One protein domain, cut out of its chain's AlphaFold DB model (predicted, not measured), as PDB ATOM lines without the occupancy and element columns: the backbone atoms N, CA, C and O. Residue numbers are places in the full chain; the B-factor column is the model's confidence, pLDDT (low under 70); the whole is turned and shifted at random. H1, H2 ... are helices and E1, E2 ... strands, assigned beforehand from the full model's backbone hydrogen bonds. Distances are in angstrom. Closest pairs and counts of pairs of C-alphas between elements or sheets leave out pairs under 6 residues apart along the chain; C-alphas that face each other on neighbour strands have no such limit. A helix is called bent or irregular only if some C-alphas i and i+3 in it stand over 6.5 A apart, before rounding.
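Overview. This is residues 39 to 92 of the 154 residues of an uncharacterized protein of Ornithinimicrobium humiphilum (UniProt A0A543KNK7). One helix, H1, makes the long bar of this model, with a small two-stranded hairpin, E1 and E2, turned off at a corner from its first end and a looping tail, residues 73 to 92, folded back from its last end beside its later half. The hairpin and the tail lie toward the same side of the bar, with an open space between them, like the two legs of a loose arch. The printed part has 54 residues with two named strands and one named helix, in the order E1, E2, H1; the sheet's order is E1 - E2, antiparallel. The class is mixed, helices and strands, with 26 residues, under half of the printed part, in named elements. The whole is loose, with a radius of gyration of the C-alphas of 13.4 A and spans of 36 by 26 by 16 A.

Along the chain. Begin at Ser 39, just before the first strand. Find C-alpha 40 at (-21.849, -9.951, -39.829); there E1 begins, residues 40 to 43, and z rises to -30.104 at C-alpha 43. After residues 44 to 48, look for E2, residues 49 to 52, where z falls again to -41.230 at C-alpha 52. Each of these strands is 10.0 A from first to last C-alpha. Past residues 53 and 54, find C-alpha 55 at (-27.943, -9.529, -50.594); from there H1, residues 55 to 72, runs 25.8 A, mostly along x, to C-alpha 72 at (-52.039, -16.866, -44.804). Residues 73 to 92 hold no named element.

Arrangement. Look first at E1 and E2, a hairpin of antiparallel neighbour strands, with 167 degrees between their N-to-C directions. The C-alphas of Arg 43 and Ala 49 face each other at 4.2 A, and those of Ala 40 and Thr 52 at 4.9 A. Across the pair, N 42 and O 50 are within hydrogen-bond range at 2.9 A, as are N 50 and O 42 at 2.8 A. The five residues between the strands make a tight link. From E2 a tight link of 2 residues leads into H1. E1 and H1 are apart. In H1, which is not bent, every O i to N i+4 pair is within hydrogen-bond range.

Size, cuts and confidence. The two C-alphas farthest apart are those of Ala 45, in the link between the strands, and Gly 73, just after H1, at 37.2 A. From the C-alpha of Ser 39 to that of Ala 92 it is 26.4 A. The printed part has no cut, and no link between named elements is long. In the tail, the C-alphas of residues 73 to 92 lie 3 to 18 A from the mean of all C-alphas. The mean pLDDT of the printed part is 92.7, and no printed residue is under 70.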
ATOM      1  N   SER A  39     -22.115 -12.407 -44.011       87.88
ATOM      2  CA  SER A  39     -22.963 -11.882 -42.946       87.88
ATOM      3  C   SER A  39     -22.105 -11.431 -41.768       87.88
ATOM      4  O   SER A  39     -21.127 -12.088 -41.437       87.88
ATOM      5  N   ALA A  40     -22.487 -10.355 -41.084       86.94
ATOM      6  CA  ALA A  40     -21.849  -9.951 -39.829       86.94
ATOM      7  C   ALA A  40     -22.783 -10.269 -38.659       86.94
ATOM      8  O   ALA A  40     -23.966  -9.957 -38.739       86.94
ATOM      9  N   LEU A  41     -22.273 -10.869 -37.582       86.81
ATOM     10  CA  LEU A  41     -23.039 -11.181 -36.374       86.81
ATOM     11  C   LEU A  41     -22.506 -10.361 -35.197       86.81
ATOM     12  O   LEU A  41     -21.408 -10.616 -34.699       86.81
ATOM     13  N   THR A  42     -23.320  -9.437 -34.702       87.94
ATOM     14  CA  THR A  42     -23.033  -8.657 -33.495       87.94
ATOM     15  C   THR A  42     -23.914  -9.156 -32.366       87.94
ATOM     16  O   THR A  42     -25.134  -9.034 -32.433       87.94
ATOM     17  N   ARG A  43     -23.307  -9.722 -31.322       88.94
ATOM     18  CA  ARG A  43     -24.020 -10.127 -30.104       88.94
ATOM     19  C   ARG A  43     -24.093  -8.949 -29.137       88.94
ATOM     20  O   ARG A  43     -23.089  -8.273 -28.915       88.94
ATOM     21  N   HIS A  44     -25.261  -8.733 -28.553       92.50
ATOM     22  CA  HIS A  44     -25.535  -7.650 -27.614       92.50
ATOM     23  C   HIS A  44     -25.486  -8.152 -26.170       92.50
ATOM     24  O   HIS A  44     -25.612  -9.345 -25.894       92.50
ATOM     25  N   ALA A  45     -25.295  -7.228 -25.227       93.12
ATOM     26  CA  ALA A  45     -25.167  -7.557 -23.806       93.12
ATOM     27  C   ALA A  45     -26.454  -8.136 -23.188       93.12
ATOM     28  O   ALA A  45     -26.389  -8.825 -22.173       93.12
ATOM     29  N   ASP A  46     -27.611  -7.872 -23.796       94.25
ATOM     30  CA  ASP A  46     -28.917  -8.400 -23.387       94.25
ATOM     31  C   ASP A  46     -29.192  -9.825 -23.905       94.25
ATOM     32  O   ASP A  46     -30.258 -10.382 -23.653       94.25
ATOM     33  N   GLY A  47     -28.231 -10.427 -24.615       92.00
ATOM     34  CA  GLY A  47     -28.345 -11.760 -25.205       92.00
ATOM     35  C   GLY A  47     -28.969 -11.776 -26.601       92.00
ATOM     36  O   GLY A  47     -28.938 -12.818 -27.255       92.00
ATOM     37  N   SER A  48     -29.483 -10.645 -27.091       92.25
ATOM     38  CA  SER A  48     -29.914 -10.520 -28.481       92.25
ATOM     39  C   SER A  48     -28.711 -10.448 -29.427       92.25
ATOM     40  O   SER A  48     -27.557 -10.297 -29.014       92.25
ATOM     41  N   ALA A  49     -28.961 -10.577 -30.727       90.31
ATOM     42  CA  ALA A  49     -27.933 -10.380 -31.735       90.31
ATOM     43  C   ALA A  49     -28.505  -9.696 -32.975       90.31
ATOM     44  O   ALA A  49     -29.660  -9.904 -33.340       90.31
ATOM     45  N   THR A  50     -27.674  -8.901 -33.639       90.69
ATOM     46  CA  THR A  50     -27.964  -8.334 -34.955       90.69
ATOM     47  C   THR A  50     -27.137  -9.059 -35.997       90.69
ATOM     48  O   THR A  50     -25.924  -9.202 -35.840       90.69
ATOM     49  N   VAL A  51     -27.800  -9.492 -37.068       86.50
ATOM     50  CA  VAL A  51     -27.145 -10.059 -38.243       86.50
ATOM     51  C   VAL A  51     -27.267  -9.074 -39.397       86.50
ATOM     52  O   VAL A  51     -28.377  -8.749 -39.815       86.50
ATOM     53  N   THR A  52     -26.138  -8.617 -39.930       88.19
ATOM     54  CA  THR A  52     -26.111  -7.943 -41.230       88.19
ATOM     55  C   THR A  52     -26.308  -9.000 -42.304       88.19
ATOM     56  O   THR A  52     -25.504  -9.928 -42.421       88.19
ATOM     57  N   MET A  53     -27.398  -8.887 -43.059       86.00
ATOM     58  CA  MET A  53     -27.716  -9.818 -44.136       86.00
ATOM     59  C   MET A  53     -26.890  -9.501 -45.381       86.00
ATOM     60  O   MET A  53     -26.728  -8.336 -45.740       86.00
ATOM     61  N   THR A  54     -26.416 -10.546 -46.055       89.88
ATOM     62  CA  THR A  54     -25.944 -10.439 -47.439       89.88
ATOM     63  C   THR A  54     -27.133 -10.182 -48.368       89.88
ATOM     64  O   THR A  54     -28.282 -10.434 -47.990       89.88
ATOM     65  N   ASP A  55     -26.878  -9.731 -49.599       89.50
ATOM     66  CA  ASP A  55     -27.943  -9.529 -50.594       89.50
ATOM     67  C   ASP A  55     -28.752 -10.811 -50.837       89.50
ATOM     68  O   ASP A  55     -29.983 -10.768 -50.876       89.50
ATOM     69  N   GLU A  56     -28.062 -11.953 -50.908       88.94
ATOM     70  CA  GLU A  56     -28.662 -13.284 -51.051       88.94
ATOM     71  C   GLU A  56     -29.572 -13.629 -49.863       88.94
ATOM     72  O   GLU A  56     -30.717 -14.044 -50.049       88.94
ATOM     73  N   LEU A  57     -29.109 -13.408 -48.627       87.31
ATOM     74  CA  LEU A  57     -29.912 -13.686 -47.435       87.31
ATOM     75  C   LEU A  57     -31.119 -12.740 -47.332       87.31
ATOM     76  O   LEU A  57     -32.211 -13.161 -46.947       87.31
ATOM     77  N   ALA A  58     -30.945 -11.475 -47.714       90.06
ATOM     78  CA  ALA A  58     -32.029 -10.504 -47.754       90.06
ATOM     79  C   ALA A  58     -33.076 -10.863 -48.824       90.06
ATOM     80  O   ALA A  58     -34.273 -10.675 -48.606       90.06
ATOM     81  N   GLU A  59     -32.650 -11.389 -49.974       93.12
ATOM     82  CA  GLU A  59     -33.550 -11.898 -51.012       93.12
ATOM     83  C   GLU A  59     -34.320 -13.131 -50.537       93.12
ATOM     84  O   GLU A  59     -35.544 -13.165 -50.672       93.12
ATOM     85  N   ALA A  60     -33.647 -14.081 -49.885       90.94
ATOM     86  CA  ALA A  60     -34.300 -15.238 -49.278       90.94
ATOM     87  C   ALA A  60     -35.353 -14.822 -48.230       90.94
ATOM     88  O   ALA A  60     -36.455 -15.369 -48.213       90.94
ATOM     89  N   GLY A  61     -35.055 -13.812 -47.404       91.94
ATOM     90  CA  GLY A  61     -36.010 -13.250 -46.443       91.94
ATOM     91  C   GLY A  61     -37.228 -12.605 -47.113       91.94
ATOM     92  O   GLY A  61     -38.360 -12.843 -46.695       91.94
ATOM     93  N   ARG A  62     -37.026 -11.846 -48.200       93.75
ATOM     94  CA  ARG A  62     -38.133 -11.293 -49.005       93.75
ATOM     95  C   ARG A  62     -38.992 -12.394 -49.619       93.75
ATOM     96  O   ARG A  62     -40.213 -12.278 -49.614       93.75
ATOM     97  N   HIS A  63     -38.372 -13.465 -50.105       95.31
ATOM     98  CA  HIS A  63     -39.101 -14.604 -50.651       95.31
ATOM     99  C   HIS A  63     -39.936 -15.318 -49.576       95.31
ATOM    100  O   HIS A  63     -41.087 -15.657 -49.833       95.31
ATOM    101  N   GLN A  64     -39.419 -15.467 -48.351       94.88
ATOM    102  CA  GLN A  64     -40.199 -16.013 -47.230       94.88
ATOM    103  C   GLN A  64     -41.419 -15.153 -46.875       94.88
ATOM    104  O   GLN A  64     -42.482 -15.703 -46.600       94.88
ATOM    105  N   ILE A  65     -41.308 -13.823 -46.941       95.12
ATOM    106  CA  ILE A  65     -42.452 -12.918 -46.730       95.12
ATOM    107  C   ILE A  65     -43.539 -13.152 -47.788       95.12
ATOM    108  O   ILE A  65     -44.711 -13.246 -47.438       95.12
ATOM    109  N   VAL A  66     -43.157 -13.304 -49.062       96.44
ATOM    110  CA  VAL A  66     -44.112 -13.614 -50.141       96.44
ATOM    111  C   VAL A  66     -44.803 -14.954 -49.889       96.44
ATOM    112  O   VAL A  66     -46.026 -15.025 -49.949       96.44
ATOM    113  N   LEU A  67     -44.049 -15.998 -49.531       96.06
ATOM    114  CA  LEU A  67     -44.620 -17.314 -49.217       96.06
ATOM    115  C   LEU A  67     -45.580 -17.259 -48.020       96.06
ATOM    116  O   LEU A  67     -46.606 -17.939 -48.018       96.06
ATOM    117  N   PHE A  68     -45.269 -16.444 -47.011       97.44
ATOM    118  CA  PHE A  68     -46.148 -16.225 -45.865       97.44
ATOM    119  C   PHE A  68     -47.467 -15.575 -46.300       97.44
ATOM    120  O   PHE A  68     -48.548 -16.046 -45.938       97.44
ATOM    121  N   GLU A  69     -47.391 -14.513 -47.104       96.75
ATOM    122  CA  GLU A  69     -48.565 -13.814 -47.632       96.75
ATOM    123  C   GLU A  69     -49.436 -14.728 -48.494       96.75
ATOM    124  O   GLU A  69     -50.657 -14.745 -48.331       96.75
ATOM    125  N   GLU A  70     -48.823 -15.533 -49.363       96.56
ATOM    126  CA  GLU A  70     -49.525 -16.528 -50.174       96.56
ATOM    127  C   GLU A  70     -50.221 -17.587 -49.307       96.56
ATOM    128  O   GLU A  70     -51.343 -17.996 -49.618       96.56
ATOM    129  N   ARG A  71     -49.592 -18.013 -48.202       96.56
ATOM    130  CA  ARG A  71     -50.138 -19.056 -47.324       96.56
ATOM    131  C   ARG A  71     -51.276 -18.570 -46.425       96.56
ATOM    132  O   ARG A  71     -52.236 -19.319 -46.218       96.56
ATOM    133  N   PHE A  72     -51.155 -17.367 -45.868       96.19
ATOM    134  CA  PHE A  72     -52.039 -16.866 -44.804       96.19
ATOM    135  C   PHE A  72     -52.890 -15.657 -45.219       96.19
ATOM    136  O   PHE A  72     -53.729 -15.199 -44.442       96.19
ATOM    137  N   GLY A  73     -52.703 -15.128 -46.431       96.50
ATOM    138  CA  GLY A  73     -53.504 -14.034 -46.990       96.50
ATOM    139  C   GLY A  73     -53.255 -12.663 -46.354       96.50
ATOM    140  O   GLY A  73     -54.059 -11.748 -46.543       96.50
ATOM    141  N   ARG A  74     -52.175 -12.511 -45.581       96.44
ATOM    142  CA  ARG A  74     -51.760 -11.258 -44.934       96.44
ATOM    143  C   ARG A  74     -50.234 -11.200 -44.775       96.44
ATOM    144  O   ARG A  74     -49.623 -12.262 -44.669       96.44
ATOM    145  N   PRO A  75     -49.626 -10.004 -44.673       95.44
ATOM    146  CA  PRO A  75     -48.215  -9.880 -44.312       95.44
ATOM    147  C   PRO A  75     -47.940 -10.432 -42.901       95.44
ATOM    148  O   PRO A  75     -48.843 -10.398 -42.048       95.44
ATOM    149  N   PRO A  76     -46.709 -10.905 -42.626       96.06
ATOM    150  CA  PRO A  76     -46.297 -11.294 -41.283       96.06
ATOM    151  C   PRO A  76     -46.239 -10.071 -40.357       96.06
ATOM    152  O   PRO A  76     -45.765  -8.995 -40.726       96.06
ATOM    153  N   GLY A  77     -46.748 -10.239 -39.143       94.69
ATOM    154  CA  GLY A  77     -46.609  -9.312 -38.032       94.69
ATOM    155  C   GLY A  77     -45.293  -9.523 -37.272       94.69
ATOM    156  O   GLY A  77     -44.544 -10.451 -37.568       94.69
ATOM    157  N   PRO A  78     -45.001  -8.677 -36.270       91.94
ATOM    158  CA  PRO A  78     -43.742  -8.735 -35.522       91.94
ATOM    159  C   PRO A  78     -43.552 -10.031 -34.719       91.94
ATOM    160  O   PRO A  78     -42.414 -10.417 -34.475       91.94
ATOM    161  N   ASP A  79     -44.647 -10.689 -34.332       93.56
ATOM    162  CA  ASP A  79     -44.634 -11.937 -33.557       93.56
ATOM    163  C   ASP A  79     -44.840 -13.186 -34.435       93.56
ATOM    164  O   ASP A  79     -44.817 -14.308 -33.928       93.56
ATOM    165  N   ASP A  80     -45.054 -13.009 -35.745       95.62
ATOM    166  CA  ASP A  80     -45.204 -14.137 -36.658       95.62
ATOM    167  C   ASP A  80     -43.840 -14.765 -36.985       95.62
ATOM    168  O   ASP A  80     -42.834 -14.065 -37.152       95.62
ATOM    169  N   PRO A  81     -43.785 -16.095 -37.136       95.00
ATOM    170  CA  PRO A  81     -42.554 -16.781 -37.485       95.00
ATOM    171  C   PRO A  81     -42.159 -16.493 -38.937       95.00
ATOM    172  O   PRO A  81     -42.916 -16.763 -39.867       95.00
ATOM    173  N   LEU A  82     -40.924 -16.023 -39.143       90.44
ATOM    174  CA  LEU A  82     -40.355 -15.875 -40.490       90.44
ATOM    175  C   LEU A  82     -40.117 -17.236 -41.163       90.44
ATOM    176  O   LEU A  82     -40.296 -17.371 -42.368       90.44
ATOM    177  N   LEU A  83     -39.709 -18.240 -40.379       91.94
ATOM    178  CA  LEU A  83     -39.633 -19.639 -40.797       91.94
ATOM    179  C   LEU A  83     -40.853 -20.368 -40.235       91.94
ATOM    180  O   LEU A  83     -40.859 -20.757 -39.065       91.94
ATOM    181  N   PHE A  84     -41.891 -20.503 -41.053       94.69
ATOM    182  CA  PHE A  84     -43.191 -21.030 -40.641       94.69
ATOM    183  C   PHE A  84     -43.441 -22.454 -41.162       94.69
ATOM    184  O   PHE A  84     -42.854 -22.874 -42.161       94.69
ATOM    185  N   ASP A  85     -44.321 -23.198 -40.489       94.06
ATOM    186  CA  ASP A  85     -44.848 -24.476 -40.974       94.06
ATOM    187  C   ASP A  85     -46.018 -24.216 -41.944       94.06
ATOM    188  O   ASP A  85     -47.077 -23.747 -41.513       94.06
ATOM    189  N   PRO A  86     -45.869 -24.499 -43.253       91.25
ATOM    190  CA  PRO A  86     -46.934 -24.268 -44.224       91.25
ATOM    191  C   PRO A  86     -48.116 -25.231 -44.047       91.25
ATOM    192  O   PRO A  86     -49.181 -24.982 -44.607       91.25
ATOM    193  N   ASP A  87     -47.980 -26.310 -43.277       92.00
ATOM    194  CA  ASP A  87     -49.061 -27.279 -43.078       92.00
ATOM    195  C   ASP A  87     -50.069 -26.835 -42.002       92.00
ATOM    196  O   ASP A  87     -51.107 -27.475 -41.835       92.00
ATOM    197  N   GLN A  88     -49.786 -25.753 -41.269       93.00
ATOM    198  CA  GLN A  88     -50.636 -25.256 -40.183       93.00
ATOM    199  C   GLN A  88     -51.651 -24.225 -40.680       93.00
ATOM    200  O   GLN A  88     -51.352 -23.415 -41.558       93.00
ATOM    201  N   ASP A  89     -52.854 -24.246 -40.107       93.62
ATOM    202  CA  ASP A  89     -53.918 -23.291 -40.444       93.62
ATOM    203  C   ASP A  89     -53.606 -21.870 -39.949       93.62
ATOM    204  O   ASP A  89     -53.988 -20.891 -40.591       93.62
ATOM    205  N   GLU A  90     -52.874 -21.763 -38.839       94.50
ATOM    206  CA  GLU A  90     -52.371 -20.509 -38.280       94.50
ATOM    207  C   GLU A  90     -50.835 -20.458 -38.359       94.50
ATOM    208  O   GLU A  90     -50.193 -21.512 -38.311       94.50
ATOM    209  N   PRO A  91     -50.222 -19.260 -38.453       96.38
ATOM    210  CA  PRO A  91     -48.771 -19.119 -38.458       96.38
ATOM    211  C   PRO A  91     -48.130 -19.746 -37.219       96.38
ATOM    212  O   PRO A  91     -48.276 -19.260 -36.099       96.38
ATOM    213  N   ALA A  92     -47.383 -20.822 -37.437       95.50
ATOM    214  CA  ALA A  92     -46.629 -21.514 -36.405       95.50
ATOM    215  C   ALA A  92     -45.179 -21.697 -36.867       95.50
ATOM    216  O   ALA A  92     -44.944 -21.829 -38.072       95.50
TER     217      ALA A  92